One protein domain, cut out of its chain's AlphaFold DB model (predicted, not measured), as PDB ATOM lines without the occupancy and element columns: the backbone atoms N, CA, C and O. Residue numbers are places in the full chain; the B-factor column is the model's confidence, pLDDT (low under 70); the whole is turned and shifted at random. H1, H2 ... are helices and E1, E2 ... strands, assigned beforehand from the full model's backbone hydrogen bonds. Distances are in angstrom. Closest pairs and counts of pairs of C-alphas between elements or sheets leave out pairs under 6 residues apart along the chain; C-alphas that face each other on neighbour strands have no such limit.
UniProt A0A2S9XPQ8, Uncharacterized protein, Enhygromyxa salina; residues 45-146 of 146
ATOM      1  N   GLY A  45     108.673  94.857 130.026       83.31
ATOM      2  CA  GLY A  45     108.059  94.077 131.090       83.31
ATOM      3  C   GLY A  45     109.011  92.972 131.508       83.31
ATOM      4  O   GLY A  45     109.716  92.421 130.666       83.31
ATOM      5  N   ALA A  46     109.033  92.622 132.789       88.44
ATOM      6  CA  ALA A  46     109.850  91.511 133.264       88.44
ATOM      7  C   ALA A  46     109.168  90.720 134.374       88.44
ATOM      8  O   ALA A  46     108.506  91.298 135.238       88.44
ATOM      9  N   ARG A  47     109.333  89.397 134.358       91.50
ATOM     10  CA  ARG A  47     108.771  88.478 135.358       91.50
ATOM     11  C   ARG A  47     109.774  87.396 135.721       91.50
ATOM     12  O   ARG A  47     110.528  86.943 134.863       91.50
ATOM     13  N   LEU A  48     109.738  86.959 136.976       94.25
ATOM     14  CA  LEU A  48     110.442  85.758 137.405       94.25
ATOM     15  C   LEU A  48     109.652  84.534 136.929       94.25
ATOM     16  O   LEU A  48     108.456  84.427 137.196       94.25
ATOM     17  N   VAL A  49     110.306  83.642 136.194       95.44
ATOM     18  CA  VAL A  49     109.706  82.409 135.674       95.44
ATOM     19  C   VAL A  49     110.658  81.236 135.857       95.44
ATOM     20  O   VAL A  49     111.871  81.402 136.010       95.44
ATOM     21  N   VAL A  50     110.095  80.035 135.803       95.88
ATOM     22  CA  VAL A  50     110.839  78.780 135.816       95.88
ATOM     23  C   VAL A  50     111.074  78.334 134.390       95.88
ATOM     24  O   VAL A  50     110.130  78.273 133.606       95.88
ATOM     25  N   LYS A  51     112.315  77.988 134.062       95.94
ATOM     26  CA  LYS A  51     112.683  77.308 132.828       95.94
ATOM     27  C   LYS A  51     113.035  75.859 133.141       95.94
ATOM     28  O   LYS A  51     113.981  75.595 133.884       95.94
ATOM     29  N   ASP A  52     112.256  74.935 132.596       92.31
ATOM     30  CA  ASP A  52     112.476  73.503 132.792       92.31
ATOM     31  C   ASP A  52     113.613  72.970 131.898       92.31
ATOM     32  O   ASP A  52     114.190  73.692 131.074       92.31
ATOM     33  N   ARG A  53     113.949  71.682 132.040       88.69
ATOM     34  CA  ARG A  53     114.998  71.049 131.215       88.69
ATOM     35  C   ARG A  53     114.634  70.958 129.732       88.69
ATOM     36  O   ARG A  53     115.534  70.874 128.896       88.69
ATOM     37  N   GLY A  54     113.343  70.960 129.409       89.00
ATOM     38  CA  GLY A  54     112.826  71.023 128.042       89.00
ATOM     39  C   GLY A  54     112.908  72.423 127.426       89.00
ATOM     40  O   GLY A  54     112.698  72.577 126.223       89.00
ATOM     41  N   GLY A  55     113.248  73.441 128.223       91.56
ATOM     42  CA  GLY A  55     113.252  74.844 127.823       91.56
ATOM     43  C   GLY A  55     111.863  75.491 127.835       91.56
ATOM     44  O   GLY A  55     111.728  76.633 127.377       91.56
ATOM     45  N   GLU A  56     110.846  74.793 128.344       93.69
ATOM     46  CA  GLU A  56     109.525  75.359 128.582       93.69
ATOM     47  C   GLU A  56     109.590  76.331 129.760       93.69
ATOM     48  O   GLU A  56     110.388  76.175 130.685       93.69
ATOM     49  N   ARG A  57     108.757  77.370 129.701       94.88
ATOM     50  CA  ARG A  57     108.707  78.414 130.719       94.88
ATOM     51  C   ARG A  57     107.360  78.375 131.409       94.88
ATOM     52  O   ARG A  57     106.338  78.485 130.735       94.88
ATOM     53  N   ARG A  58     107.374  78.260 132.731       94.94
ATOM     54  CA  ARG A  58     106.173  78.201 133.569       94.94
ATOM     55  C   ARG A  58     106.260  79.230 134.687       94.94
ATOM     56  O   ARG A  58     107.344  79.692 135.046       94.94
ATOM     57  N   GLU A  59     105.101  79.611 135.200       94.31
ATOM     58  CA  GLU A  59     105.009  80.488 136.362       94.31
ATOM     59  C   GLU A  59     105.488  79.755 137.622       94.31
ATOM     60  O   GLU A  59     105.471  78.526 137.693       94.31
ATOM     61  N   VAL A  60     105.999  80.525 138.584       93.94
ATOM     62  CA  VAL A  60     106.573  80.011 139.836       93.94
ATOM     63  C   VAL A  60     105.497  79.345 140.704       93.94
ATOM     64  O   VAL A  60     105.732  78.301 141.296       93.94
ATOM     65  N   ASP A  61     104.279  79.873 140.708       93.56
ATOM     66  CA  ASP A  61     103.136  79.344 141.467       93.56
ATOM     67  C   ASP A  61     102.682  77.928 141.049       93.56
ATOM     68  O   ASP A  61     101.951  77.268 141.784       93.56
ATOM     69  N   ARG A  62     103.138  77.431 139.890       93.19
ATOM     70  CA  ARG A  62     102.879  76.066 139.400       93.19
ATOM     71  C   ARG A  62     103.667  74.984 140.129       93.19
ATOM     72  O   ARG A  62     103.444  73.806 139.859       93.19
ATOM     73  N   TYR A  63     104.597  75.365 140.997       91.62
ATOM     74  CA  TYR A  63     105.440  74.438 141.737       91.62
ATOM     75  C   TYR A  63     105.184  74.572 143.241       91.62
ATOM     76  O   TYR A  63     105.036  75.682 143.760       91.62
ATOM     77  N   GLU A  64     105.125  73.433 143.930       88.75
ATOM     78  CA  GLU A  64     104.743  73.338 145.348       88.75
ATOM     79  C   GLU A  64     105.907  73.319 146.317       88.75
ATOM     80  O   GLU A  64     105.727  73.804 147.417       88.75
ATOM     81  N   ASP A  65     107.059  72.769 145.941       90.19
ATOM     82  CA  ASP A  65     108.194  72.602 146.853       90.19
ATOM     83  C   ASP A  65     109.462  73.105 146.187       90.19
ATOM     84  O   ASP A  65     109.658  72.868 144.991       90.19
ATOM     85  N   TRP A  66     110.325  73.773 146.953       90.50
ATOM     86  CA  TRP A  66     111.492  74.464 146.418       90.50
ATOM     87  C   TRP A  66     112.774  74.202 147.204       90.50
ATOM     88  O   TRP A  66     112.826  74.280 148.428       90.50
ATOM     89  N   THR A  67     113.864  73.983 146.470       90.38
ATOM     90  CA  THR A  67     115.235  74.019 146.991       90.38
ATOM     91  C   THR A  67     116.128  74.782 146.024       90.38
ATOM     92  O   THR A  67     116.443  74.290 144.940       90.38
ATOM     93  N   CYS A  68     116.606  75.958 146.414       87.44
ATOM     94  CA  CYS A  68     117.537  76.746 145.610       87.44
ATOM     95  C   CYS A  68     118.965  76.658 146.158       87.44
ATOM     96  O   CYS A  68     119.180  76.565 147.362       87.44
ATOM     97  N   ALA A  69     119.962  76.667 145.265       73.88
ATOM     98  CA  ALA A  69     121.371  76.599 145.669       73.88
ATOM     99  C   ALA A  69     121.882  77.896 146.329       73.88
ATOM    100  O   ALA A  69     122.903  77.872 147.013       73.88
ATOM    101  N   ALA A  70     121.192  79.014 146.098       75.81
ATOM    102  CA  ALA A  70     121.508  80.333 146.629       75.81
ATOM    103  C   ALA A  70     120.321  80.872 147.432       75.81
ATOM    104  O   ALA A  70     119.171  80.585 147.093       75.81
ATOM    105  N   ASP A  71     120.616  81.671 148.459       81.69
ATOM    106  CA  ASP A  71     119.606  82.497 149.114       81.69
ATOM    107  C   ASP A  71     119.194  83.607 148.141       81.69
ATOM    108  O   ASP A  71     120.028  84.396 147.694       81.69
ATOM    109  N   LEU A  72     117.930  83.597 147.728       86.12
ATOM    110  CA  LEU A  72     117.416  84.529 146.735       86.12
ATOM    111  C   LEU A  72     116.953  85.791 147.453       86.12
ATOM    112  O   LEU A  72     115.927  85.769 148.137       86.12
ATOM    113  N   SER A  73     117.671  86.900 147.285       86.62
ATOM    114  CA  SER A  73     117.239  88.210 147.776       86.62
ATOM    115  C   SER A  73     116.650  89.055 146.647       86.62
ATOM    116  O   SER A  73     117.063  88.964 145.493       86.62
ATOM    117  N   PHE A  74     115.664  89.890 146.972       85.25
ATOM    118  CA  PHE A  74     115.044  90.769 145.982       85.25
ATOM    119  C   PHE A  74     116.069  91.736 145.364       85.25
ATOM    120  O   PHE A  74     116.103  91.884 144.145       85.25
ATOM    121  N   ASP A  75     116.957  92.292 146.192       85.62
ATOM    122  CA  ASP A  75     118.007  93.225 145.772       85.62
ATOM    123  C   ASP A  75     118.996  92.590 144.775       85.62
ATOM    124  O   ASP A  75     119.483  93.269 143.867       85.62
ATOM    125  N   ASP A  76     119.272  91.286 144.911       84.75
ATOM    126  CA  ASP A  76     120.110  90.542 143.962       84.75
ATOM    127  C   ASP A  76     119.384  90.333 142.629       84.75
ATOM    128  O   ASP A  76     119.970  90.495 141.556       84.75
ATOM    129  N   LEU A  77     118.084  90.019 142.679       86.56
ATOM    130  CA  LEU A  77     117.274  89.830 141.478       86.56
ATOM    131  C   LEU A  77     117.138  91.133 140.679       86.56
ATOM    132  O   LEU A  77     117.235  91.094 139.449       86.56
ATOM    133  N   GLU A  78     116.991  92.281 141.346       84.62
ATOM    134  CA  GLU A  78     116.961  93.604 140.703       84.62
ATOM    135  C   GLU A  78     118.240  93.933 139.927       84.62
ATOM    136  O   GLU A  78     118.193  94.691 138.957       84.62
ATOM    137  N   GLN A  79     119.365  93.324 140.298       86.81
ATOM    138  CA  GLN A  79     120.672  93.537 139.675       86.81
ATOM    139  C   GLN A  79     121.042  92.449 138.658       86.81
ATOM    140  O   GLN A  79     122.161  92.441 138.139       86.81
ATOM    141  N   THR A  80     120.114  91.544 138.330       89.19
ATOM    142  CA  THR A  80     120.382  90.438 137.401       89.19
ATOM    143  C   THR A  80     120.744  90.964 136.015       89.19
ATOM    144  O   THR A  80     119.959  91.665 135.367       89.19
ATOM    145  N   VAL A  81     121.928  90.577 135.536       90.38
ATOM    146  CA  VAL A  81     122.435  90.933 134.209       90.38
ATOM    147  C   VAL A  81     122.024  89.875 133.191       90.38
ATOM    148  O   VAL A  81     122.240  88.677 133.370       90.38
ATOM    149  N   CYS A  82     121.440  90.330 132.094       90.81
ATOM    150  CA  CYS A  82     120.993  89.504 130.990       90.81
ATOM    151  C   CYS A  82     122.126  89.234 129.982       90.81
ATOM    152  O   CYS A  82     123.130  89.951 129.967       90.81
ATOM    153  N   PRO A  83     121.977  88.244 129.080       91.50
ATOM    154  CA  PRO A  83     122.987  87.933 128.062       91.50
ATOM    155  C   PRO A  83     123.382  89.099 127.137       91.50
ATOM    156  O   PRO A  83     124.459  89.067 126.549       91.50
ATOM    157  N   ASP A  84     122.537  90.127 127.005       87.94
ATOM    158  CA  ASP A  84     122.821  91.347 126.236       87.94
ATOM    159  C   ASP A  84     123.629  92.400 127.029       87.94
ATOM    160  O   ASP A  84     123.881  93.498 126.528       87.94
ATOM    161  N   GLY A  85     124.043  92.076 128.260       87.81
ATOM    162  CA  GLY A  85     124.814  92.939 129.154       87.81
ATOM    163  C   GLY A  85     123.985  93.993 129.894       87.81
ATOM    164  O   GLY A  85     124.563  94.828 130.591       87.81
ATOM    165  N   ARG A  86     122.653  93.988 129.751       86.31
ATOM    166  CA  ARG A  86     121.748  94.926 130.434       86.31
ATOM    167  C   ARG A  86     121.131  94.298 131.678       86.31
ATOM    168  O   ARG A  86     121.107  93.082 131.824       86.31
ATOM    169  N   ILE A  87     120.614  95.139 132.569       85.75
ATOM    170  CA  ILE A  87     119.864  94.687 133.746       85.75
ATOM    171  C   ILE A  87     118.448  94.299 133.312       85.75
ATOM    172  O   ILE A  87     117.819  95.028 132.545       85.75
ATOM    173  N   GLY A  88     117.941  93.178 133.822       78.69
ATOM    174  CA  GLY A  88     116.622  92.642 133.472       78.69
ATOM    175  C   GLY A  88     115.422  93.401 134.046       78.69
ATOM    176  O   GLY A  88     114.300  92.971 133.816       78.69
ATOM    177  N   GLN A  89     115.644  94.485 134.797       82.25
ATOM    178  CA  GLN A  89     114.632  95.394 135.364       82.25
ATOM    179  C   GLN A  89     113.339  94.685 135.832       82.25
ATOM    180  O   GLN A  89     112.253  94.991 135.336       82.25
ATOM    181  N   PRO A  90     113.428  93.702 136.747       81.00
ATOM    182  CA  PRO A  90     112.276  92.909 137.165       81.00
ATOM    183  C   PRO A  90     111.106  93.779 137.640       81.00
ATOM    184  O   PRO A  90     111.294  94.764 138.352       81.00
ATOM    185  N   THR A  91     109.873  93.392 137.296       83.19
ATOM    186  CA  THR A  91     108.683  94.072 137.830       83.19
ATOM    187  C   THR A  91     108.594  93.790 139.329       83.19
ATOM    188  O   THR A  91     108.247  92.676 139.723       83.19
ATOM    189  N   GLY A  92     108.904  94.792 140.157       82.06
ATOM    190  CA  GLY A  92     109.195  94.594 141.579       82.06
ATOM    191  C   GLY A  92     108.137  93.802 142.352       82.06
ATOM    192  O   GLY A  92     108.474  92.837 143.032       82.06
ATOM    193  N   TYR A  93     106.850  94.135 142.207       81.00
ATOM    194  CA  TYR A  93     105.792  93.424 142.939       81.00
ATOM    195  C   TYR A  93     105.619  91.965 142.483       81.00
ATOM    196  O   TYR A  93     105.482  91.094 143.332       81.00
ATOM    197  N   LEU A  94     105.698  91.687 141.175       85.31
ATOM    198  CA  LEU A  94     105.563  90.328 140.631       85.31
ATOM    199  C   LEU A  94     106.738  89.440 141.030       85.31
ATOM    200  O   LEU A  94     106.566  88.263 141.328       85.31
ATOM    201  N   VAL A  95     107.949  90.000 141.024       87.88
ATOM    202  CA  VAL A  95     109.139  89.257 141.447       87.88
ATOM    203  C   VAL A  95     109.130  89.022 142.946       87.88
ATOM    204  O   VAL A  95     109.471  87.926 143.378       87.88
ATOM    205  N   LYS A  96     108.694  90.006 143.735       88.88
ATOM    206  CA  LYS A  96     108.535  89.829 145.174       88.88
ATOM    207  C   LYS A  96     107.518  88.731 145.500       88.88
ATOM    208  O   LYS A  96     107.850  87.845 146.270       88.88
ATOM    209  N   GLU A  97     106.342  88.748 144.876       90.00
ATOM    210  CA  GLU A  97     105.307  87.722 145.068       90.00
ATOM    211  C   GLU A  97     105.823  86.316 144.721       90.00
ATOM    212  O   GLU A  97     105.652  85.380 145.496       90.00
ATOM    213  N   ALA A  98     106.545  86.179 143.606       92.38
ATOM    214  CA  ALA A  98     107.159  84.912 143.225       92.38
ATOM    215  C   ALA A  98     108.261  84.455 144.204       92.38
ATOM    216  O   ALA A  98     108.359  83.269 144.509       92.38
ATOM    217  N   LEU A  99     109.091  85.373 144.714       92.50
ATOM    218  CA  LEU A  99     110.102  85.055 145.728       92.50
ATOM    219  C   LEU A  99     109.473  84.642 147.059       92.50
ATOM    220  O   LEU A  99     109.958  83.707 147.693       92.50
ATOM    221  N   ASP A 100     108.424  85.342 147.479       91.94
ATOM    222  CA  ASP A 100     107.696  85.032 148.703       91.94
ATOM    223  C   ASP A 100     107.063  83.633 148.586       91.94
ATOM    224  O   ASP A 100     107.260  82.817 149.484       91.94
ATOM    225  N   HIS A 101     106.477  83.280 147.430       92.06
ATOM    226  CA  HIS A 101     105.989  81.915 147.161       92.06
ATOM    227  C   HIS A 101     107.081  80.852 147.334       92.06
ATOM    228  O   HIS A 101     106.874  79.878 148.051       92.06
ATOM    229  N   ILE A 102     108.263  81.049 146.736       92.25
ATOM    230  CA  ILE A 102     109.400  80.114 146.852       92.25
ATOM    231  C   ILE A 102     109.839  79.945 148.316       92.25
ATOM    232  O   ILE A 102     110.184  78.845 148.740       92.25
ATOM    233  N   ARG A 103     109.849  81.033 149.096       91.38
ATOM    234  CA  ARG A 103     110.296  81.037 150.501       91.38
ATOM    235  C   ARG A 103     109.290  80.414 151.458       91.38
ATOM    236  O   ARG A 103     109.697  79.834 152.459       91.38
ATOM    237  N   GLU A 104     108.001  80.571 151.181       91.69
ATOM    238  CA  GLU A 104     106.915  79.994 151.980       91.69
ATOM    239  C   GLU A 104     106.750  78.488 151.747       91.69
ATOM    240  O   GLU A 104     106.135  77.808 152.568       91.69
ATOM    241  N   HIS A 105     107.358  77.968 150.679       90.75
ATOM    242  CA  HIS A 105     107.253  76.580 150.246       90.75
ATOM    243  C   HIS A 105     108.622  75.867 150.144       90.75
ATOM    244  O   HIS A 105     108.995  75.374 149.070       90.75
ATOM    245  N   PRO A 106     109.423  75.822 151.229       88.44
ATOM    246  CA  PRO A 106     110.676  75.081 151.223       88.44
ATOM    247  C   PRO A 106     110.408  73.571 151.182       88.44
ATOM    248  O   PRO A 106     109.535  73.068 151.884       88.44
ATOM    249  N   ASP A 107     111.207  72.844 150.403       82.81
ATOM    250  CA  ASP A 107     111.226  71.381 150.446       82.81
ATOM    251  C   ASP A 107     111.783  70.906 151.803       82.81
ATOM    252  O   ASP A 107     112.967  71.097 152.104       82.81
ATOM    253  N   ASP A 108     110.920  70.319 152.638       69.50
ATOM    254  CA  ASP A 108     111.258  69.833 153.987       69.50
ATOM    255  C   ASP A 108     111.977  68.467 153.943       69.50
ATOM    256  O   ASP A 108     112.660  68.077 154.893       69.50
ATOM    257  N   ASP A 109     111.895  67.742 152.818       62.12
ATOM    258  CA  ASP A 109     112.521  66.431 152.657       62.12
ATOM    259  C   ASP A 109     113.201  66.313 151.286       62.12
ATOM    260  O   ASP A 109     112.623  65.883 150.295       62.12
ATOM    261  N   SER A 110     114.496  66.656 151.272       56.09
ATOM    262  CA  SER A 110     115.468  66.640 150.154       56.09
ATOM    263  C   SER A 110     115.535  65.397 149.234       56.09
ATOM    264  O   SER A 110     116.457  65.293 148.413       56.09
ATOM    265  N   ARG A 111     114.620  64.434 149.378       57.66
ATOM    266  CA  ARG A 111     114.522  63.177 148.633       57.66
ATOM    267  C   ARG A 111     113.518  63.218 147.476       57.66
ATOM    268  O   ARG A 111     113.764  62.484 146.525       57.66
ATOM    269  N   ASP A 112     112.511  64.101 147.501       58.56
ATOM    270  CA  ASP A 112     111.393  64.075 146.533       58.56
ATOM    271  C   ASP A 112     111.256  65.338 145.639       58.56
ATOM    272  O   ASP A 112     110.349  65.410 144.808       58.56
ATOM    273  N   ALA A 113     112.168  66.322 145.713       59.69
ATOM    274  CA  ALA A 113     112.186  67.456 144.771       59.69
ATOM    275  C   ALA A 113     112.636  67.026 143.358       59.69
ATOM    276  O   ALA A 113     113.822  67.077 143.002       59.69
ATOM    277  N   GLU A 114     111.669  66.582 142.557       72.25
ATOM    278  CA  GLU A 114     111.874  65.794 141.340       72.25
ATOM    279  C   GLU A 114     112.089  66.580 140.031       72.25
ATOM    280  O   GLU A 114     112.020  65.991 138.962       72.25
ATOM    281  N   GLU A 115     112.454  67.865 140.018       83.31
ATOM    282  CA  GLU A 115     113.017  68.443 138.785       83.31
ATOM    283  C   GLU A 115     114.048  69.540 139.042       83.31
ATOM    284  O   GLU A 115     113.825  70.466 139.812       83.31
ATOM    285  N   SER A 116     115.201  69.457 138.366       90.00
ATOM    286  CA  SER A 116     116.160  70.567 138.324       90.00
ATOM    287  C   SER A 116     115.670  71.602 137.325       90.00
ATOM    288  O   SER A 116     115.648  71.321 136.127       90.00
ATOM    289  N   VAL A 117     115.395  72.801 137.815       93.38
ATOM    290  CA  VAL A 117     114.868  73.920 137.038       93.38
ATOM    291  C   VAL A 117     115.783  75.137 137.146       93.38
ATOM    292  O   VAL A 117     116.479  75.324 138.147       93.38
ATOM    293  N   ASP A 118     115.792  75.976 136.117       94.81
ATOM    294  CA  ASP A 118     116.503  77.251 136.139       94.81
ATOM    295  C   ASP A 118     115.492  78.383 136.395       94.81
ATOM    296  O   ASP A 118     114.528  78.558 135.651       94.81
ATOM    297  N   LEU A 119     115.707  79.172 137.446       94.19
ATOM    298  CA  LEU A 119     114.997  80.430 137.655       94.19
ATOM    299  C   LEU A 119     115.596  81.497 136.748       94.19
ATOM    300  O   LEU A 119     116.812  81.722 136.745       94.19
ATOM    301  N   VAL A 120     114.736  82.176 135.996       95.06
ATOM    302  CA  VAL A 120     115.137  83.235 135.072       95.06
ATOM    303  C   VAL A 120     114.215  84.441 135.206       95.06
ATOM    304  O   VAL A 120     113.004  84.302 135.375       95.06
ATOM    305  N   ILE A 121     114.772  85.641 135.075       94.44
ATOM    306  CA  ILE A 121     113.976  86.838 134.807       94.44
ATOM    307  C   ILE A 121     113.749  86.881 133.304       94.44
ATOM    308  O   ILE A 121     114.679  87.093 132.530       94.44
ATOM    309  N   ARG A 122     112.510  86.646 132.881       94.06
ATOM    310  CA  ARG A 122     112.118  86.815 131.486       94.06
ATOM    311  C   ARG A 122     111.734  88.259 131.252       94.06
ATOM    312  O   ARG A 122     110.872  88.784 131.952       94.06
ATOM    313  N   THR A 123     112.351  88.869 130.253       91.12
ATOM    314  CA  THR A 123     112.113  90.256 129.861       91.12
ATOM    315  C   THR A 123     111.462  90.315 128.488       91.12
ATOM    316  O   THR A 123     111.874  89.579 127.591       91.12
ATOM    317  N   TRP A 124     110.509  91.222 128.314       90.00
ATOM    318  CA  TRP A 124     109.879  91.589 127.052       90.00
ATOM    319  C   TRP A 124     110.154  93.060 126.809       90.00
ATOM    320  O   TRP A 124     109.699  93.902 127.578       90.00
ATOM    321  N   ARG A 125     110.893  93.381 125.752       85.50
ATOM    322  CA  ARG A 125     111.235  94.759 125.403       85.50
ATOM    323  C   ARG A 125     110.697  95.098 124.025       85.50
ATOM    324  O   ARG A 125     110.875  94.321 123.095       85.50
ATOM    325  N   LEU A 126     110.099  96.273 123.886       84.12
ATOM    326  CA  LEU A 126     109.780  96.847 122.587       84.12
ATOM    327  C   LEU A 126     111.053  97.446 121.983       84.12
ATOM    328  O   LEU A 126     111.640  98.376 122.537       84.12
ATOM    329  N   ASP A 127     111.483  96.891 120.855       83.50
ATOM    330  CA  ASP A 127     112.579  97.393 120.031       83.50
ATOM    331  C   ASP A 127     112.014  97.768 118.652       83.50
ATOM    332  O   ASP A 127     111.803  96.924 117.776       83.50
ATOM    333  N   GLY A 128     111.643  99.043 118.503       85.00
ATOM    334  CA  GLY A 128     110.838  99.508 117.375       85.00
ATOM    335  C   GLY A 128     109.435  98.891 117.393       85.00
ATOM    336  O   GLY A 128     108.675  99.106 118.332       85.00
ATOM    337  N   GLU A 129     109.096  98.128 116.352       83.44
ATOM    338  CA  GLU A 129     107.816  97.407 116.232       83.44
ATOM    339  C   GLU A 129     107.896  95.945 116.708       83.44
ATOM    340  O   GLU A 129     106.905  95.216 116.642       83.44
ATOM    341  N   GLN A 130     109.066  95.483 117.160       85.50
ATOM    342  CA  GLN A 130     109.281  94.093 117.560       85.50
ATOM    343  C   GLN A 130     109.342  93.944 119.078       85.50
ATOM    344  O   GLN A 130     109.866  94.804 119.784       85.50
ATOM    345  N   ILE A 131     108.841  92.811 119.576       87.31
ATOM    346  CA  ILE A 131     109.035  92.394 120.965       87.31
ATOM    347  C   ILE A 131     110.260  91.485 121.009       87.31
ATOM    348  O   ILE A 131     110.266  90.405 120.419       87.31
ATOM    349  N   VAL A 132     111.293  91.929 121.715       88.69
ATOM    350  CA  VAL A 132     112.488  91.144 122.009       88.69
ATOM    351  C   VAL A 132     112.293  90.464 123.354       88.69
ATOM    352  O   VAL A 132     112.073  91.125 124.370       88.69
ATOM    353  N   GLU A 133     112.393  89.140 123.351       92.19
ATOM    354  CA  GLU A 133     112.334  88.326 124.557       92.19
ATOM    355  C   GLU A 133     113.729  87.858 124.957       92.19
ATOM    356  O   GLU A 133     114.515  87.421 124.113       92.19
ATOM    357  N   LEU A 134     114.032  87.920 126.251       93.06
ATOM    358  CA  LEU A 134     115.318  87.484 126.782       93.06
ATOM    359  C   LEU A 134     115.125  86.815 128.141       93.06
ATOM    360  O   LEU A 134     114.349  87.298 128.964       93.06
ATOM    361  N   ASP A 135     115.832  85.709 128.368       94.75
ATOM    362  CA  ASP A 135     115.899  85.054 129.674       94.75
ATOM    363  C   ASP A 135     117.207  85.464 130.355       94.75
ATOM    364  O   ASP A 135     118.293  85.219 129.818       94.75
ATOM    365  N   CYS A 136     117.113  86.052 131.541       93.69
ATOM    366  CA  CYS A 136     118.252  86.452 132.358       93.69
ATOM    367  C   CYS A 136     118.401  85.431 133.495       93.69
ATOM    368  O   CYS A 136     117.528  85.376 134.365       93.69
ATOM    369  N   PRO A 137     119.431  84.564 133.475       93.06
ATOM    370  CA  PRO A 137     119.586  83.511 134.476       93.06
ATOM    371  C   PRO A 137     119.773  84.086 135.879       93.06
ATOM    372  O   PRO A 137     120.623  84.951 136.072       93.06
ATOM    373  N   VAL A 138     119.009  83.581 136.848       92.75
ATOM    374  CA  VAL A 138     119.086  83.995 138.257       92.75
ATOM    375  C   VAL A 138     119.781  82.915 139.076       92.75
ATOM    376  O   VAL A 138     120.856  83.130 139.628       92.75
ATOM    377  N   ALA A 139     119.177  81.731 139.140       92.69
ATOM    378  CA  ALA A 139     119.663  80.636 139.964       92.69
ATOM    379  C   ALA A 139     119.181  79.293 139.427       92.69
ATOM    380  O   ALA A 139     118.200  79.211 138.692       92.69
ATOM    381  N   ARG A 140     119.851  78.222 139.845       91.81
ATOM    382  CA  ARG A 140     119.367  76.860 139.642       91.81
ATOM    383  C   ARG A 140     118.718  76.359 140.922       91.81
ATOM    384  O   ARG A 140     119.325  76.432 141.994       91.81
ATOM    385  N   CYS A 141     117.518  75.822 140.783       92.06
ATOM    386  CA  CYS A 141     116.744  75.262 141.875       92.06
ATOM    387  C   CYS A 141     116.288  73.843 141.537       92.06
ATOM    388  O   CYS A 141     116.441  73.347 140.419       92.06
ATOM    389  N   ARG A 142     115.751  73.172 142.543       91.56
ATOM    390  CA  ARG A 142     114.933  71.982 142.401       91.56
ATOM    391  C   ARG A 142     113.520  72.338 142.818       91.56
ATOM    392  O   ARG A 142     113.364  73.029 143.825       91.56
ATOM    393  N   ALA A 143     112.542  71.918 142.027       91.19
ATOM    394  CA  ALA A 143     111.143  72.187 142.309       91.19
ATOM    395  C   ALA A 143     110.243  71.016 141.902       91.19
ATOM    396  O   ALA A 143     110.589  70.266 140.988       91.19
ATOM    397  N   ARG A 144     109.095  70.869 142.570       89.62
ATOM    398  CA  ARG A 144     108.073  69.859 142.246       89.62
ATOM    399  C   ARG A 144     106.865  70.520 141.588       89.62
ATOM    400  O   ARG A 144     106.285  71.437 142.162       89.62
ATOM    401  N   LEU A 145     106.519  70.080 140.380       88.19
ATOM    402  CA  LEU A 145     105.356  70.578 139.637       88.19
ATOM    403  C   LEU A 145     104.052  70.031 140.247       88.19
ATOM    404  O   LEU A 145     104.019  68.870 140.659       88.19
ATOM    405  N   GLN A 146     103.012  70.868 140.275       82.94
ATOM    406  CA  GLN A 146     101.636  70.509 140.657       82.94
ATOM    407  C   GLN A 146     100.936  69.601 139.644       82.94
ATOM    408  O   GLN A 146     101.098  69.837 138.422       82.94
TER     409      GLN A 146
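Overview. This is residues 45 to 146 of the 146 residues of an uncharacterized protein of Enhygromyxa salina (UniProt A0A2S9XPQ8). A sheet of four strands, curled like part of a barrel, has the helix H2 packed along its edge strand E1 and also near its other edge strand, E2. The long hairpin of E3 and E4 makes much of the longest axis, and E4 bends by 109 degrees at residue 142, where its last part pairs with E2; the small helix H1 only grazes the sheet. The printed part has 102 residues, with two named helices and four named strands in the order E1 E2 H1 H2 E3 E4. The sheet runs E1 E3 E4 E2, antiparallel throughout, and the class is mixed, helices and strands. The whole is compact, with a radius of gyration of the C-alphas of 13.6 A, yet elongated, spanning 48 by 28 by 20 A.

Arrangement. E1, residues 45 to 51, is an edge strand, antiparallel to E3, residues 116 to 127, at 154 degrees; N 47 and O 122 are 2.9 A apart, within hydrogen-bond range. Residues 50 to 51 of E1 also pair, antiparallel, with residues 57 to 58. E3 and E4, residues 130 to 145, form a hairpin at 165 degrees, with N 123 and O 134 at 2.8 A. E2, residues 63 to 68, is the other edge strand, antiparallel to E4, with N 142 and O 67 at 2.7 A. The sheet is twisted. H2, residues 92 to 104, is on the sheet at a height over the sheet of 8.2 A, over E1 and along the strands, at 2 degrees to E1 on the local plane; the sheet E1 E3 E4 E2 and H2 on one face of it are two layers, a sheet with helix on one face. The closest C-alphas of E1 and H2, those of Leu 48 and Val 95, are 5.5 A apart; those of E2 and H2, Trp 66 and Ile 102, 6.0 A. H1, residues 74 to 78, grazes the sheet with residues 76 to 78 and touches H2, the C-alphas of Phe 74 and Lys 96 being closest at 6.6 A. E2, H1 H2 and E3 make a split strand-helix-strand unit, two strands of one sheet that are not neighbours, with the helices between them along the chain and E4 between them in the sheet; its crossover is left-handed. In H1 and H2 every O i to N i+4 pair is within hydrogen-bond range.

Along the chain. E1 begins at C-alpha 45, (108.059, 94.077, 131.090), and is 17.5 A long. E2 measures 12.9 A and H1 6.3 A. H2 is 18.1 A long, from C-alpha 92 at (109.195, 94.594, 141.579). E3 spans 32.7 A and E4 32.5 A, ending at C-alpha 145, (105.356, 70.578, 139.637).

Size, cuts and confidence. The C-alphas of Asp 109 and Gly 128 are the two farthest apart, at 48.4 A. The printed part has no cut. The links E1 to E2, H1 to H2 and H2 to E3 are long. Mean pLDDT of the printed part is 87.2; residues 108 to 113 are under 70.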